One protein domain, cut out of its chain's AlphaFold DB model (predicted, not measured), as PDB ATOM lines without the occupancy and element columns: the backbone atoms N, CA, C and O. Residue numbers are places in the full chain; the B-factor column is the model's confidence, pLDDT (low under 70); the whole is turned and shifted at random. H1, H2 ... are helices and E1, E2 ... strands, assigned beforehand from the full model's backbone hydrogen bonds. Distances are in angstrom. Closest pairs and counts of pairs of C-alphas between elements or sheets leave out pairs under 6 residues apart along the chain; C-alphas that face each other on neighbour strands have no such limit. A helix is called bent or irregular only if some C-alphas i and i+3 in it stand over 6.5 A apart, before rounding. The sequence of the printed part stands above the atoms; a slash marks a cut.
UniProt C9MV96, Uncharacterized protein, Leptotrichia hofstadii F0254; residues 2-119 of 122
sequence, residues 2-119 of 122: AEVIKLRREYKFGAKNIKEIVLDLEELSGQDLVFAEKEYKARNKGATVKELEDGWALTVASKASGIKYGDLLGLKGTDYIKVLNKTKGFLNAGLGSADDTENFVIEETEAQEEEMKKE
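Overview. This is residues 2 to 119 of the 122 residues of an uncharacterized protein of Leptotrichia hofstadii F0254 (UniProt C9MV96). A compact head has helix H2 at its core, with H1, H3 and H4 packed round it and the bent strand hairpin E1-E2 curving over one side; a long tail, residues 93 to 119 with H5 and H6, sticks out from it. The printed part has 118 residues, with two antiparallel strands followed by six named helices, and its class is mixed, helices and strands. It is only just loose, close to extended, with a radius of gyration of the C-alphas of 20.2 A and spans of 74 by 33 by 23 A, the tail making the length.

Arrangement. E1, residues 3 to 13, and E2, residues 16 to 23, form a hairpin at 157 degrees, with N 5 and O 21 at 2.8 A and N 11 and O 18 at 2.9 A, within hydrogen-bond range. E1 bends by 105 degrees at residue 9, E2 by 87 degrees at residue 19. H1, residues 30 to 43, touches the hub H2, residues 54 to 65, at a steep tilt of 46 degrees, opposite ways; their closest C-alphas, of Ala 36 and Thr 59, are 5.8 A apart. H3, residues 69 to 73, touches residues 58 to 62 of H2 alone, closest at the C-alphas of Tyr 69 and Ser 62, 5.3 A. H4, residues 77 to 93, touches H2 about perpendicular, at 87 degrees, with the closest C-alphas, of Thr 87 and Ala 57, 5.8 A apart. The closest C-alphas of E1 and H4, of Leu 7 and Asp 79, are 5.7 A apart; those of E2 and H2, of Leu 23 and Ser 65, 4.7 A. H5, residues 98 to 101, and H6, residues 107 to 119, touch no helix. Every O i to N i+4 pair is within range in H1 to H4, but 4 of 9 in H6, with 1 of 10 O i to N i+3 pairs; H5 is too short for an i+4 pair.

Along the chain. E1 begins at C-alpha 3 (79.266, -20.708, 21.348) and measures 19.1 A. H1 measures 20.3 A, H4 23.9 A and H6 20.6 A, ending at C-alpha 119 (94.129, -71.327, 16.588).

Size, cuts and confidence. The farthest C-alphas, of Ala 15 and Glu 119, are 74.4 A apart. The printed part has no cut, and no link is long. Residues 94 to 119 are under pLDDT 70.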
ATOM      1  N   ALA A   2      76.364 -24.295  22.887       85.50
ATOM      2  CA  ALA A   2      76.288 -22.954  22.313       85.50
ATOM      3  C   ALA A   2      77.619 -22.190  22.408       85.50
ATOM      4  O   ALA A   2      78.178 -22.077  23.502       85.50
ATOM      5  N   GLU A   3      78.102 -21.604  21.309       91.75
ATOM      6  CA  GLU A   3      79.266 -20.708  21.348       91.75
ATOM      7  C   GLU A   3      78.811 -19.271  21.635       91.75
ATOM      8  O   GLU A   3      77.991 -18.707  20.908       91.75
ATOM      9  N   VAL A   4      79.374 -18.632  22.667       96.62
ATOM     10  CA  VAL A   4      79.055 -17.236  23.015       96.62
ATOM     11  C   VAL A   4      80.158 -16.296  22.539       96.62
ATOM     12  O   VAL A   4      81.262 -16.249  23.087       96.62
ATOM     13  N   ILE A   5      79.846 -15.471  21.542       96.38
ATOM     14  CA  ILE A   5      80.762 -14.474  20.989       96.38
ATOM     15  C   ILE A   5      80.535 -13.128  21.675       96.38
ATOM     16  O   ILE A   5      79.558 -12.427  21.411       96.38
ATOM     17  N   LYS A   6      81.497 -12.716  22.507       97.12
ATOM     18  CA  LYS A   6      81.517 -11.370  23.101       97.12
ATOM     19  C   LYS A   6      81.902 -10.312  22.068       97.12
ATOM     20  O   LYS A   6      83.003 -10.344  21.491       97.12
ATOM     21  N   LEU A   7      81.007  -9.348  21.881       97.19
ATOM     22  CA  LEU A   7      81.176  -8.225  20.971       97.19
ATOM     23  C   LEU A   7      81.975  -7.113  21.648       97.19
ATOM     24  O   LEU A   7      81.849  -6.845  22.845       97.19
ATOM     25  N   ARG A   8      82.814  -6.431  20.868       96.62
ATOM     26  CA  ARG A   8      83.572  -5.266  21.345       96.62
ATOM     27  C   ARG A   8      82.686  -4.041  21.529       96.62
ATOM     28  O   ARG A   8      83.050  -3.134  22.272       96.62
ATOM     29  N   ARG A   9      81.561  -3.995  20.821       94.12
ATOM     30  CA  ARG A   9      80.620  -2.877  20.810       94.12
ATOM     31  C   ARG A   9      79.223  -3.386  21.121       94.12
ATOM     32  O   ARG A   9      78.915  -4.548  20.880       94.12
ATOM     33  N   GLU A  10      78.397  -2.494  21.643       96.50
ATOM     34  CA  GLU A  10      76.966  -2.744  21.732       96.50
ATOM     35  C   GLU A  10      76.322  -2.475  20.368       96.50
ATOM     36  O   GLU A  10      76.660  -1.496  19.695       96.50
ATOM     37  N   TYR A  11      75.413  -3.354  19.961       96.38
ATOM     38  CA  TYR A  11      74.645  -3.221  18.730       96.38
ATOM     39  C   TYR A  11      73.160  -3.211  19.048       96.38
ATOM     40  O   TYR A  11      72.702  -3.930  19.933       96.38
ATOM     41  N   LYS A  12      72.406  -2.420  18.287       94.12
ATOM     42  CA  LYS A  12      70.952  -2.387  18.366       94.12
ATOM     43  C   LYS A  12      70.364  -3.178  17.204       94.12
ATOM     44  O   LYS A  12      70.370  -2.701  16.072       94.12
ATOM     45  N   PHE A  13      69.850  -4.366  17.495       90.94
ATOM     46  CA  PHE A  13      69.149  -5.216  16.535       90.94
ATOM     47  C   PHE A  13      67.649  -5.140  16.824       90.94
ATOM     48  O   PHE A  13      67.144  -5.660  17.824       90.94
ATOM     49  N   GLY A  14      66.924  -4.394  15.986       84.12
ATOM     50  CA  GLY A  14      65.529  -4.034  16.241       84.12
ATOM     51  C   GLY A  14      65.357  -3.261  17.557       84.12
ATOM     52  O   GLY A  14      65.880  -2.159  17.718       84.12
ATOM     53  N   ALA A  15      64.603  -3.834  18.499       87.69
ATOM     54  CA  ALA A  15      64.352  -3.246  19.818       87.69
ATOM     55  C   ALA A  15      65.357  -3.686  20.901       87.69
ATOM     56  O   ALA A  15      65.262  -3.223  22.034       87.69
ATOM     57  N   LYS A  16      66.297  -4.585  20.580       91.12
ATOM     58  CA  LYS A  16      67.229  -5.171  21.549       91.12
ATOM     59  C   LYS A  16      68.624  -4.580  21.385       91.12
ATOM     60  O   LYS A  16      69.149  -4.537  20.275       91.12
ATOM     61  N   ASN A  17      69.228  -4.186  22.500       94.50
ATOM     62  CA  ASN A  17      70.660  -3.928  22.573       94.50
ATOM     63  C   ASN A  17      71.361  -5.228  22.955       94.50
ATOM     64  O   ASN A  17      70.953  -5.886  23.913       94.50
ATOM     65  N   ILE A  18      72.390  -5.602  22.206       95.06
ATOM     66  CA  ILE A  18      73.177  -6.798  22.480       95.06
ATOM     67  C   ILE A  18      74.663  -6.467  22.538       95.06
ATOM     68  O   ILE A  18      75.171  -5.621  21.799       95.06
ATOM     69  N   LYS A  19      75.369  -7.187  23.406       96.94
ATOM     70  CA  LYS A  19      76.833  -7.161  23.521       96.94
ATOM     71  C   LYS A  19      77.448  -8.551  23.341       96.94
ATOM     72  O   LYS A  19      78.665  -8.707  23.363       96.94
ATOM     73  N   GLU A  20      76.606  -9.557  23.145       97.12
ATOM     74  CA  GLU A  20      76.986 -10.950  22.969       97.12
ATOM     75  C   GLU A  20      76.067 -11.575  21.919       97.12
ATOM     76  O   GLU A  20      74.887 -11.227  21.838       97.12
ATOM     77  N   ILE A  21      76.625 -12.464  21.102       97.06
ATOM     78  CA  ILE A  21      75.880 -13.297  20.156       97.06
ATOM     79  C   ILE A  21      76.030 -14.737  20.616       97.06
ATOM     80  O   ILE A  21      77.154 -15.215  20.767       97.06
ATOM     81  N   VAL A  22      74.903 -15.407  20.822       97.19
ATOM     82  CA  VAL A  22      74.850 -16.854  21.022       97.19
ATOM     83  C   VAL A  22      74.757 -17.498  19.644       97.19
ATOM     84  O   VAL A  22      73.959 -17.059  18.816       97.19
ATOM     85  N   LEU A  23      75.630 -18.460  19.370       96.50
ATOM     86  CA  LEU A  23      75.763 -19.111  18.077       96.50
ATOM     87  C   LEU A  23      75.632 -20.630  18.265       96.50
ATOM     88  O   LEU A  23      76.605 -21.317  18.581       96.50
ATOM     89  N   ASP A  24      74.418 -21.142  18.065       96.69
ATOM     90  CA  ASP A  24      74.037 -22.540  18.303       96.69
ATOM     91  C   ASP A  24      74.248 -23.399  17.046       96.69
ATOM     92  O   ASP A  24      73.306 -23.916  16.451       96.69
ATOM     93  N   LEU A  25      75.501 -23.506  16.588       95.44
ATOM     94  CA  LEU A  25      75.839 -24.190  15.326       95.44
ATOM     95  C   LEU A  25      75.543 -25.695  15.363       95.44
ATOM     96  O   LEU A  25      75.015 -26.227  14.393       95.44
ATOM     97  N   GLU A  26      75.841 -26.350  16.486       93.56
ATOM     98  CA  GLU A  26      75.640 -27.797  16.686       93.56
ATOM     99  C   GLU A  26      74.160 -28.203  16.733       93.56
ATOM    100  O   GLU A  26      73.823 -29.357  16.493       93.56
ATOM    101  N   GLU A  27      73.265 -27.256  17.027       95.44
ATOM    102  CA  GLU A  27      71.820 -27.506  17.089       95.44
ATOM    103  C   GLU A  27      71.135 -27.308  15.726       95.44
ATOM    104  O   GLU A  27      69.930 -27.526  15.594       95.44
ATOM    105  N   LEU A  28      71.879 -26.886  14.692       96.12
ATOM    106  CA  LEU A  28      71.337 -26.761  13.343       96.12
ATOM    107  C   LEU A  28      71.036 -28.137  12.751       96.12
ATOM    108  O   LEU A  28      71.918 -28.977  12.576       96.12
ATOM    109  N   SER A  29      69.791 -28.335  12.329       97.06
ATOM    110  CA  SER A  29      69.410 -29.528  11.583       97.06
ATOM    111  C   SER A  29      69.831 -29.430  10.112       97.06
ATOM    112  O   SER A  29      70.030 -28.346   9.552       97.06
ATOM    113  N   GLY A  30      69.856 -30.568   9.412       96.88
ATOM    114  CA  GLY A  30      70.044 -30.578   7.956       96.88
ATOM    115  C   GLY A  30      68.995 -29.742   7.207       96.88
ATOM    116  O   GLY A  30      69.306 -29.114   6.193       96.88
ATOM    117  N   GLN A  31      67.762 -29.658   7.724       97.94
ATOM    118  CA  GLN A  31      66.717 -28.809   7.148       97.94
ATOM    119  C   GLN A  31      67.066 -27.319   7.263       97.94
ATOM    120  O   GLN A  31      66.857 -26.569   6.304       97.94
ATOM    121  N   ASP A  32      67.636 -26.895   8.392       97.94
ATOM    122  CA  ASP A  32      68.064 -25.510   8.596       97.94
ATOM    123  C   ASP A  32      69.162 -25.114   7.609       97.94
ATOM    124  O   ASP A  32      69.104 -24.031   7.024       97.94
ATOM    125  N   LEU A  33      70.110 -26.020   7.346       97.31
ATOM    126  CA  LEU A  33      71.173 -25.815   6.358       97.31
ATOM    127  C   LEU A  33      70.623 -25.727   4.926       97.31
ATOM    128  O   LEU A  33      71.015 -24.840   4.165       97.31
ATOM    129  N   VAL A  34      69.656 -26.575   4.561       97.44
ATOM    130  CA  VAL A  34      68.978 -26.496   3.253       97.44
ATOM    131  C   VAL A  34      68.218 -25.175   3.104       97.44
ATOM    132  O   VAL A  34      68.209 -24.567   2.029       97.44
ATOM    133  N   PHE A  35      67.568 -24.694   4.164       97.81
ATOM    134  CA  PHE A  35      66.873 -23.406   4.139       97.81
ATOM    135  C   PHE A  35      67.845 -22.227   4.080       97.81
ATOM    136  O   PHE A  35      67.617 -21.300   3.298       97.81
ATOM    137  N   ALA A  36      68.952 -22.284   4.822       97.31
ATOM    138  CA  ALA A  36      70.045 -21.324   4.704       97.31
ATOM    139  C   ALA A  36      70.547 -21.249   3.255       97.31
ATOM    140  O   ALA A  36      70.737 -20.162   2.713       97.31
ATOM    141  N   GLU A  37      70.710 -22.392   2.587       95.62
ATOM    142  CA  GLU A  37      71.191 -22.431   1.208       95.62
ATOM    143  C   GLU A  37      70.205 -21.785   0.230       95.62
ATOM    144  O   GLU A  37      70.616 -21.019  -0.643       95.62
ATOM    145  N   LYS A  38      68.901 -22.046   0.382       95.69
ATOM    146  CA  LYS A  38      67.866 -21.391  -0.435       95.69
ATOM    147  C   LYS A  38      67.922 -19.871  -0.284       95.69
ATOM    148  O   LYS A  38      67.895 -19.150  -1.280       95.69
ATOM    149  N   GLU A  39      68.041 -19.387   0.948       96.06
ATOM    150  CA  GLU A  39      68.164 -17.959   1.241       96.06
ATOM    151  C   GLU A  39      69.448 -17.350   0.666       96.06
ATOM    152  O   GLU A  39      69.416 -16.255   0.099       96.06
ATOM    153  N   TYR A  40      70.569 -18.061   0.777       96.50
ATOM    154  CA  TYR A  40      71.840 -17.651   0.194       96.50
ATOM    155  C   TYR A  40      71.746 -17.540  -1.335       96.50
ATOM    156  O   TYR A  40      72.098 -16.496  -1.886       96.50
ATOM    157  N   LYS A  41      71.211 -18.565  -2.015       94.25
ATOM    158  CA  LYS A  41      71.041 -18.591  -3.480       94.25
ATOM    159  C   LYS A  41      70.092 -17.504  -3.976       94.25
ATOM    160  O   LYS A  41      70.317 -16.929  -5.037       94.25
ATOM    161  N   ALA A  42      69.055 -17.179  -3.201       94.25
ATOM    162  CA  ALA A  42      68.143 -16.088  -3.534       94.25
ATOM    163  C   ALA A  42      68.860 -14.724  -3.601       94.25
ATOM    164  O   ALA A  42      68.496 -13.884  -4.427       94.25
ATOM    165  N   ARG A  43      69.887 -14.518  -2.762       93.31
ATOM    166  CA  ARG A  43      70.708 -13.296  -2.731       93.31
ATOM    167  C   ARG A  43      71.891 -13.334  -3.703       93.31
ATOM    168  O   ARG A  43      72.231 -12.299  -4.266       93.31
ATOM    169  N   ASN A  44      72.496 -14.502  -3.917       88.81
ATOM    170  CA  ASN A  44      73.762 -14.657  -4.636       88.81
ATOM    171  C   ASN A  44      73.581 -15.523  -5.890       88.81
ATOM    172  O   ASN A  44      73.834 -16.725  -5.878       88.81
ATOM    173  N   LYS A  45      73.145 -14.900  -6.991       81.31
ATOM    174  CA  LYS A  45      72.812 -15.591  -8.254       81.31
ATOM    175  C   LYS A  45      74.015 -15.952  -9.142       81.31
ATOM    176  O   LYS A  45      73.807 -16.501 -10.217       81.31
ATOM    177  N   GLY A  46      75.241 -15.626  -8.730       80.44
ATOM    178  CA  GLY A  46      76.450 -15.797  -9.551       80.44
ATOM    179  C   GLY A  46      77.602 -16.533  -8.870       80.44
ATOM    180  O   GLY A  46      78.686 -16.591  -9.439       80.44
ATOM    181  N   ALA A  47      77.401 -17.058  -7.660       83.75
ATOM    182  CA  ALA A  47      78.451 -17.780  -6.954       83.75
ATOM    183  C   ALA A  47      78.596 -19.204  -7.504       83.75
ATOM    184  O   ALA A  47      77.619 -19.953  -7.555       83.75
ATOM    185  N   THR A  48      79.818 -19.580  -7.882       81.94
ATOM    186  CA  THR A  48      80.126 -20.926  -8.392       81.94
ATOM    187  C   THR A  48      80.296 -21.939  -7.260       81.94
ATOM    188  O   THR A  48      79.834 -23.070  -7.381       81.94
ATOM    189  N   VAL A  49      80.926 -21.538  -6.149       88.06
ATOM    190  CA  VAL A  49      81.190 -22.395  -4.980       88.06
ATOM    191  C   VAL A  49      80.828 -21.620  -3.716       88.06
ATOM    192  O   VAL A  49      81.564 -20.727  -3.304       88.06
ATOM    193  N   LYS A  50      79.675 -21.930  -3.111       89.50
ATOM    194  CA  LYS A  50      79.131 -21.158  -1.978       89.50
ATOM    195  C   LYS A  50      80.035 -21.216  -0.744       89.50
ATOM    196  O   LYS A  50      80.082 -20.260   0.016       89.50
ATOM    197  N   GLU A  51      80.765 -22.310  -0.557       88.94
ATOM    198  CA  GLU A  51      81.650 -22.554   0.583       88.94
ATOM    199  C   GLU A  51      82.810 -21.551   0.650       88.94
ATOM    200  O   GLU A  51      83.316 -21.264   1.735       88.94
ATOM    201  N   LEU A  52      83.193 -20.966  -0.490       88.88
ATOM    202  CA  LEU A  52      84.222 -19.925  -0.572       88.88
ATOM    203  C   LEU A  52      83.685 -18.520  -0.268       88.88
ATOM    204  O   LEU A  52      84.463 -17.586  -0.079       88.88
ATOM    205  N   GLU A  53      82.366 -18.363  -0.197       92.50
ATOM    206  CA  GLU A  53      81.710 -17.066  -0.102       92.50
ATOM    207  C   GLU A  53      81.357 -16.731   1.348       92.50
ATOM    208  O   GLU A  53      80.617 -17.450   2.022       92.50
ATOM    209  N   ASP A  54      81.795 -15.566   1.826       94.94
ATOM    210  CA  ASP A  54      81.465 -15.084   3.175       94.94
ATOM    211  C   ASP A  54      79.951 -15.014   3.417       94.94
ATOM    212  O   ASP A  54      79.465 -15.274   4.521       94.94
ATOM    213  N   GLY A  55      79.189 -14.708   2.362       95.50
ATOM    214  CA  GLY A  55      77.734 -14.651   2.410       95.50
ATOM    215  C   GLY A  55      77.086 -15.979   2.805       95.50
ATOM    216  O   GLY A  55      76.011 -15.958   3.407       95.50
ATOM    217  N   TRP A  56      77.720 -17.119   2.513       96.94
ATOM    218  CA  TRP A  56      77.231 -18.432   2.927       96.94
ATOM    219  C   TRP A  56      77.383 -18.617   4.435       96.94
ATOM    220  O   TRP A  56      76.380 -18.792   5.131       96.94
ATOM    221  N   ALA A  57      78.603 -18.460   4.953       97.25
ATOM    222  CA  ALA A  57      78.879 -18.564   6.385       97.25
ATOM    223  C   ALA A  57      78.018 -17.587   7.203       97.25
ATOM    224  O   ALA A  57      77.441 -17.964   8.218       97.25
ATOM    225  N   LEU A  58      77.826 -16.352   6.729       98.00
ATOM    226  CA  LEU A  58      76.968 -15.383   7.416       98.00
ATOM    227  C   LEU A  58      75.478 -15.776   7.399       98.00
ATOM    228  O   LEU A  58      74.736 -15.454   8.326       98.00
ATOM    229  N   THR A  59      75.024 -16.489   6.364       98.19
ATOM    230  CA  THR A  59      73.648 -17.010   6.300       98.19
ATOM    231  C   THR A  59      73.437 -18.144   7.302       98.19
ATOM    232  O   THR A  59      72.420 -18.161   7.992       98.19
ATOM    233  N   VAL A  60      74.415 -19.041   7.446       98.00
ATOM    234  CA  VAL A  60      74.396 -20.097   8.471       98.00
ATOM    235  C   VAL A  60      74.426 -19.489   9.875       98.00
ATOM    236  O   VAL A  60      73.610 -19.852  10.718       98.00
ATOM    237  N   ALA A  61      75.269 -18.478  10.101       98.19
ATOM    238  CA  ALA A  61      75.322 -17.757  11.371       98.19
ATOM    239  C   ALA A  61      73.973 -17.115  11.736       98.19
ATOM    240  O   ALA A  61      73.576 -17.096  12.901       98.19
ATOM    241  N   SER A  62      73.245 -16.609  10.735       98.12
ATOM    242  CA  SER A  62      71.903 -16.051  10.921       98.12
ATOM    243  C   SER A  62      70.905 -17.100  11.417       98.12
ATOM    244  O   SER A  62      70.106 -16.800  12.303       98.12
ATOM    245  N   LYS A  63      70.978 -18.337  10.907       98.06
ATOM    246  CA  LYS A  63      70.159 -19.451  11.407       98.06
ATOM    247  C   LYS A  63      70.552 -19.850  12.826       98.06
ATOM    248  O   LYS A  63      69.682 -19.892  13.685       98.06
ATOM    249  N   ALA A  64      71.846 -20.040  13.076       97.88
ATOM    250  CA  ALA A  64      72.362 -20.505  14.366       97.88
ATOM    251  C   ALA A  64      72.157 -19.517  15.522       97.88
ATOM    252  O   ALA A  64      72.116 -19.921  16.674       97.88
ATOM    253  N   SER A  65      72.067 -18.217  15.239       96.75
ATOM    254  CA  SER A  65      71.890 -17.188  16.277       96.75
ATOM    255  C   SER A  65      70.464 -16.645  16.378       96.75
ATOM    256  O   SER A  65      70.151 -15.879  17.291       96.75
ATOM    257  N   GLY A  66      69.613 -16.934  15.389       95.69
ATOM    258  CA  GLY A  66      68.321 -16.267  15.217       95.69
ATOM    259  C   GLY A  66      68.416 -14.763  14.901       95.69
ATOM    260  O   GLY A  66      67.390 -14.081  14.836       95.69
ATOM    261  N   ILE A  67      69.622 -14.216  14.698       96.25
ATOM    262  CA  ILE A  67      69.842 -12.814  14.326       96.25
ATOM    263  C   ILE A  67      69.711 -12.683  12.812       96.25
ATOM    264  O   ILE A  67      70.210 -13.512  12.055       96.25
ATOM    265  N   LYS A  68      69.054 -11.623  12.336       96.25
ATOM    266  CA  LYS A  68      68.843 -11.413  10.899       96.25
ATOM    267  C   LYS A  68      70.174 -11.218  10.171       96.25
ATOM    268  O   LYS A  68      71.033 -10.470  10.627       96.25
ATOM    269  N   TYR A  69      70.289 -11.788   8.971       96.81
ATOM    270  CA  TYR A  69      71.453 -11.625   8.091       96.81
ATOM    271  C   TYR A  69      71.907 -10.161   7.945       96.81
ATOM    272  O   TYR A  69      73.090  -9.864   8.072       96.81
ATOM    273  N   GLY A  70      70.967  -9.235   7.721       95.88
ATOM    274  CA  GLY A  70      71.282  -7.809   7.569       95.88
ATOM    275  C   GLY A  70      71.844  -7.160   8.839       95.88
ATOM    276  O   GLY A  70      72.713  -6.300   8.744       95.88
ATOM    277  N   ASP A  71      71.404  -7.611  10.016       96.88
ATOM    278  CA  ASP A  71      71.918  -7.131  11.302       96.88
ATOM    279  C   ASP A  71      73.358  -7.625  11.524       96.88
ATOM    280  O   ASP A  71      74.235  -6.846  11.901       96.88
ATOM    281  N   LEU A  72      73.636  -8.895  11.193       97.25
ATOM    282  CA  LEU A  72      74.993  -9.456  11.227       97.25
ATOM    283  C   LEU A  72      75.931  -8.771  10.221       97.25
ATOM    284  O   LEU A  72      77.091  -8.514  10.540       97.25
ATOM    285  N   LEU A  73      75.432  -8.418   9.033       96.44
ATOM    286  CA  LEU A  73      76.191  -7.662   8.030       96.44
ATOM    287  C   LEU A  73      76.547  -6.244   8.516       96.44
ATOM    288  O   LEU A  73      77.542  -5.666   8.086       96.44
ATOM    289  N   GLY A  74      75.757  -5.686   9.438       96.06
ATOM    290  CA  GLY A  74      76.006  -4.389  10.069       96.06
ATOM    291  C   GLY A  74      77.091  -4.395  11.155       96.06
ATOM    292  O   GLY A  74      77.471  -3.320  11.643       96.06
ATOM    293  N   LEU A  75      77.601  -5.571  11.546       97.62
ATOM    294  CA  LEU A  75      78.673  -5.692  12.534       97.62
ATOM    295  C   LEU A  75      79.945  -4.970  12.067       97.62
ATOM    296  O   LEU A  75      80.304  -4.952  10.891       97.62
ATOM    297  N   LYS A  76      80.675  -4.366  13.009       97.50
ATOM    298  CA  LYS A  76      81.958  -3.719  12.704       97.50
ATOM    299  C   LYS A  76      83.055  -4.768  12.574       97.50
ATOM    300  O   LYS A  76      83.017  -5.784  13.258       97.50
ATOM    301  N   GLY A  77      84.059  -4.473  11.745       97.06
ATOM    302  CA  GLY A  77      85.059  -5.426  11.241       97.06
ATOM    303  C   GLY A  77      85.482  -6.535  12.208       97.06
ATOM    304  O   GLY A  77      85.287  -7.702  11.902       97.06
ATOM    305  N   THR A  78      86.005  -6.216  13.397       96.94
ATOM    306  CA  THR A  78      86.452  -7.271  14.327       96.94
ATOM    307  C   THR A  78      85.322  -8.166  14.838       96.94
ATOM    308  O   THR A  78      85.532  -9.362  15.005       96.94
ATOM    309  N   ASP A  79      84.146  -7.606  15.109       97.94
ATOM    310  CA  ASP A  79      82.999  -8.386  15.577       97.94
ATOM    311  C   ASP A  79      82.418  -9.228  14.432       97.94
ATOM    312  O   ASP A  79      82.131 -10.405  14.628       97.94
ATOM    313  N   TYR A  80      82.357  -8.662  13.221       98.25
ATOM    314  CA  TYR A  80      81.969  -9.374  12.003       98.25
ATOM    315  C   TYR A  80      82.879 -10.583  11.735       98.25
ATOM    316  O   TYR A  80      82.405 -11.710  11.611       98.25
ATOM    317  N   ILE A  81      84.201 -10.369  11.723       97.88
ATOM    318  CA  ILE A  81      85.186 -11.421  11.438       97.88
ATOM    319  C   ILE A  81      85.148 -12.535  12.489       97.88
ATOM    320  O   ILE A  81      85.320 -13.700  12.141       97.88
ATOM    321  N   LYS A  82      84.881 -12.222  13.765       97.31
ATOM    322  CA  LYS A  82      84.715 -13.250  14.806       97.31
ATOM    323  C   LYS A  82      83.547 -14.190  14.508       97.31
ATOM    324  O   LYS A  82      83.732 -15.403  14.550       97.31
ATOM    325  N   VAL A  83      82.371 -13.634  14.206       97.94
ATOM    326  CA  VAL A  83      81.170 -14.420  13.864       97.94
ATOM    327  C   VAL A  83      81.425 -15.261  12.616       97.94
ATOM    328  O   VAL A  83      81.131 -16.459  12.595       97.94
ATOM    329  N   LEU A  84      82.039 -14.650  11.602       97.62
ATOM    330  CA  LEU A  84      82.352 -15.310  10.345       97.62
ATOM    331  C   LEU A  84      83.310 -16.491  10.543       97.62
ATOM    332  O   LEU A  84      83.001 -17.601  10.119       97.62
ATOM    333  N   ASN A  85      84.440 -16.278  11.220       95.88
ATOM    334  CA  ASN A  85      85.461 -17.311  11.406       95.88
ATOM    335  C   ASN A  85      84.960 -18.479  12.254       95.88
ATOM    336  O   ASN A  85      85.292 -19.620  11.955       95.88
ATOM    337  N   LYS A  86      84.140 -18.214  13.278       95.88
ATOM    338  CA  LYS A  86      83.525 -19.280  14.079       95.88
ATOM    339  C   LYS A  86      82.603 -20.150  13.232       95.88
ATOM    340  O   LYS A  86      82.713 -21.369  13.262       95.88
ATOM    341  N   THR A  87      81.775 -19.520  12.404       96.75
ATOM    342  CA  THR A  87      80.862 -20.247  11.515       96.75
ATOM    343  C   THR A  87      81.607 -21.012  10.419       96.75
ATOM    344  O   THR A  87      81.273 -22.157  10.136       96.75
ATOM    345  N   LYS A  88      82.651 -20.417   9.825       95.31
ATOM    346  CA  LYS A  88      83.515 -21.099   8.846       95.31
ATOM    347  C   LYS A  88      84.251 -22.290   9.455       95.31
ATOM    348  O   LYS A  88      84.355 -23.318   8.804       95.31
ATOM    349  N   GLY A  89      84.730 -22.160  10.693       93.75
ATOM    350  CA  GLY A  89      85.360 -23.263  11.419       93.75
ATOM    351  C   GLY A  89      84.435 -24.475  11.515       93.75
ATOM    352  O   GLY A  89      84.833 -25.567  11.137       93.75
ATOM    353  N   PHE A  90      83.179 -24.257  11.909       93.75
ATOM    354  CA  PHE A  90      82.158 -25.307  11.944       93.75
ATOM    355  C   PHE A  90      81.888 -25.928  10.567       93.75
ATOM    356  O   PHE A  90      81.929 -27.145  10.421       93.75
ATOM    357  N   LEU A  91      81.668 -25.104   9.537       93.06
ATOM    358  CA  LEU A  91      81.387 -25.598   8.182       93.06
ATOM    359  C   LEU A  91      82.536 -26.427   7.596       93.06
ATOM    360  O   LEU A  91      82.292 -27.322   6.792       93.06
ATOM    361  N   ASN A  92      83.771 -26.135   8.004       90.06
ATOM    362  CA  ASN A  92      84.955 -26.849   7.545       90.06
ATOM    363  C   ASN A  92      85.277 -28.088   8.395       90.06
ATOM    364  O   ASN A  92      85.919 -28.995   7.880       90.06
ATOM    365  N   ALA A  93      84.833 -28.156   9.655       84.94
ATOM    366  CA  ALA A  93      85.100 -29.297  10.534       84.94
ATOM    367  C   ALA A  93      84.514 -30.609   9.977       84.94
ATOM    368  O   ALA A  93      85.153 -31.651  10.033       84.94
ATOM    369  N   GLY A  94      83.336 -30.551   9.343       67.25
ATOM    370  CA  GLY A  94      82.714 -31.713   8.694       67.25
ATOM    371  C   GLY A  94      83.387 -32.177   7.393       67.25
ATOM    372  O   GLY A  94      82.977 -33.192   6.836       67.25
ATOM    373  N   LEU A  95      84.394 -31.451   6.889       61.72
ATOM    374  CA  LEU A  95      85.152 -31.823   5.685       61.72
ATOM    375  C   LEU A  95      86.367 -32.716   5.994       61.72
ATOM    376  O   LEU A  95      87.126 -33.037   5.080       61.72
ATOM    377  N   GLY A  96      86.522 -33.131   7.255       54.75
ATOM    378  CA  GLY A  96      87.681 -33.853   7.760       54.75
ATOM    379  C   GLY A  96      88.768 -32.870   8.172       54.75
ATOM    380  O   GLY A  96      89.418 -32.239   7.337       54.75
ATOM    381  N   SER A  97      88.975 -32.734   9.477       51.53
ATOM    382  CA  SER A  97      90.217 -32.164   9.988       51.53
ATOM    383  C   SER A  97      91.334 -33.168   9.685       51.53
ATOM    384  O   SER A  97      91.095 -34.373   9.706       51.53
ATOM    385  N   ALA A  98      92.566 -32.716   9.430       53.00
ATOM    386  CA  ALA A  98      93.703 -33.636   9.266       53.00
ATOM    387  C   ALA A  98      93.868 -34.592  10.474       53.00
ATOM    388  O   ALA A  98      94.391 -35.695  10.323       53.00
ATOM    389  N   ASP A  99      93.350 -34.188  11.636       52.97
ATOM    390  CA  ASP A  99      93.390 -34.923  12.899       52.97
ATOM    391  C   ASP A  99      92.291 -36.003  13.044       52.97
ATOM    392  O   ASP A  99      92.409 -36.877  13.899       52.97
ATOM    393  N   ASP A 100      91.249 -36.025  12.198       50.03
ATOM    394  CA  ASP A 100      90.157 -37.020  12.291       50.03
ATOM    395  C   ASP A 100      90.543 -38.400  11.710       50.03
ATOM    396  O   ASP A 100      89.769 -39.358  11.768       50.03
ATOM    397  N   THR A 101      91.756 -38.530  11.164       47.47
ATOM    398  CA  THR A 101      92.250 -39.770  10.538       47.47
ATOM    399  C   THR A 101      92.737 -40.812  11.558       47.47
ATOM    400  O   THR A 101      92.906 -41.975  11.201       47.47
ATOM    401  N   GLU A 102      92.958 -40.445  12.826       45.50
ATOM    402  CA  GLU A 102      93.597 -41.357  13.793       45.50
ATOM    403  C   GLU A 102      92.630 -42.340  14.478       45.50
ATOM    404  O   GLU A 102      93.064 -43.391  14.945       45.50
ATOM    405  N   ASN A 103      91.318 -42.078  14.485       45.53
ATOM    406  CA  ASN A 103      90.365 -42.914  15.232       45.53
ATOM    407  C   ASN A 103      89.700 -44.042  14.428       45.53
ATOM    408  O   ASN A 103      89.001 -44.860  15.019       45.53
ATOM    409  N   PHE A 104      89.904 -44.127  13.109       42.22
ATOM    410  CA  PHE A 104      89.286 -45.182  12.286       42.22
ATOM    411  C   PHE A 104      90.159 -46.436  12.114       42.22
ATOM    412  O   PHE A 104      89.716 -47.405  11.506       42.22
ATOM    413  N   VAL A 105      91.393 -46.438  12.632       45.81
ATOM    414  CA  VAL A 105      92.374 -47.512  12.373       45.81
ATOM    415  C   VAL A 105      92.441 -48.558  13.499       45.81
ATOM    416  O   VAL A 105      93.030 -49.613  13.304       45.81
ATOM    417  N   ILE A 106      91.828 -48.326  14.666       49.59
ATOM    418  CA  ILE A 106      92.105 -49.163  15.852       49.59
ATOM    419  C   ILE A 106      91.155 -50.373  15.995       49.59
ATOM    420  O   ILE A 106      91.578 -51.400  16.522       49.59
ATOM    421  N   GLU A 107      89.918 -50.337  15.481       45.16
ATOM    422  CA  GLU A 107      88.970 -51.452  15.710       45.16
ATOM    423  C   GLU A 107      89.190 -52.693  14.821       45.16
ATOM    424  O   GLU A 107      88.837 -53.796  15.239       45.16
ATOM    425  N   GLU A 108      89.807 -52.585  13.637       49.28
ATOM    426  CA  GLU A 108      90.027 -53.771  12.782       49.28
ATOM    427  C   GLU A 108      91.251 -54.611  13.193       49.28
ATOM    428  O   GLU A 108      91.303 -55.807  12.903       49.28
ATOM    429  N   THR A 109      92.219 -54.033  13.913       48.31
ATOM    430  CA  THR A 109      93.447 -54.744  14.310       48.31
ATOM    431  C   THR A 109      93.309 -55.575  15.586       48.31
ATOM    432  O   THR A 109      93.970 -56.607  15.700       48.31
ATOM    433  N   GLU A 110      92.435 -55.205  16.530       45.47
ATOM    434  CA  GLU A 110      92.253 -56.002  17.759       45.47
ATOM    435  C   GLU A 110      91.422 -57.274  17.517       45.47
ATOM    436  O   GLU A 110      91.685 -58.309  18.132       45.47
ATOM    437  N   ALA A 111      90.487 -57.250  16.559       49.75
ATOM    438  CA  ALA A 111      89.706 -58.433  16.186       49.75
ATOM    439  C   ALA A 111      90.553 -59.522  15.494       49.75
ATOM    440  O   ALA A 111      90.305 -60.710  15.697       49.75
ATOM    441  N   GLN A 112      91.578 -59.143  14.719       48.19
ATOM    442  CA  GLN A 112      92.433 -60.104  14.008       48.19
ATOM    443  C   GLN A 112      93.516 -60.740  14.898       48.19
ATOM    444  O   GLN A 112      93.884 -61.893  14.675       48.19
ATOM    445  N   GLU A 113      94.001 -60.050  15.940       49.06
ATOM    446  CA  GLU A 113      94.980 -60.636  16.871       49.06
ATOM    447  C   GLU A 113      94.369 -61.651  17.854       49.06
ATOM    448  O   GLU A 113      95.065 -62.579  18.285       49.06
ATOM    449  N   GLU A 114      93.088 -61.516  18.217       50.78
ATOM    450  CA  GLU A 114      92.427 -62.476  19.114       50.78
ATOM    451  C   GLU A 114      92.053 -63.802  18.430       50.78
ATOM    452  O   GLU A 114      92.093 -64.847  19.089       50.78
ATOM    453  N   GLU A 115      91.716 -63.799  17.135       52.16
ATOM    454  CA  GLU A 115      91.441 -65.042  16.397       52.16
ATOM    455  C   GLU A 115      92.724 -65.845  16.145       52.16
ATOM    456  O   GLU A 115      92.741 -67.056  16.375       52.16
ATOM    457  N   MET A 116      93.832 -65.180  15.802       50.06
ATOM    458  CA  MET A 116      95.099 -65.863  15.514       50.06
ATOM    459  C   MET A 116      95.709 -66.535  16.760       50.06
ATOM    460  O   MET A 116      96.289 -67.614  16.669       50.06
ATOM    461  N   LYS A 117      95.517 -65.965  17.961       52.78
ATOM    462  CA  LYS A 117      95.997 -66.567  19.224       52.78
ATOM    463  C   LYS A 117      95.174 -67.772  19.697       52.78
ATOM    464  O   LYS A 117      95.658 -68.526  20.542       52.78
ATOM    465  N   LYS A 118      93.946 -67.963  19.198       54.00
ATOM    466  CA  LYS A 118      93.088 -69.106  19.569       54.00
ATOM    467  C   LYS A 118      93.307 -70.339  18.689       54.00
ATOM    468  O   LYS A 118      93.054 -71.442  19.169       54.00
ATOM    469  N   GLU A 119      93.795 -70.185  17.456       51.25
ATOM    470  CA  GLU A 119      94.129 -71.327  16.588       51.25
ATOM    471  C   GLU A 119      95.475 -71.982  16.932       51.25
ATOM    472  O   GLU A 119      95.581 -73.201  16.845       51.25
TER     473      GLU A 119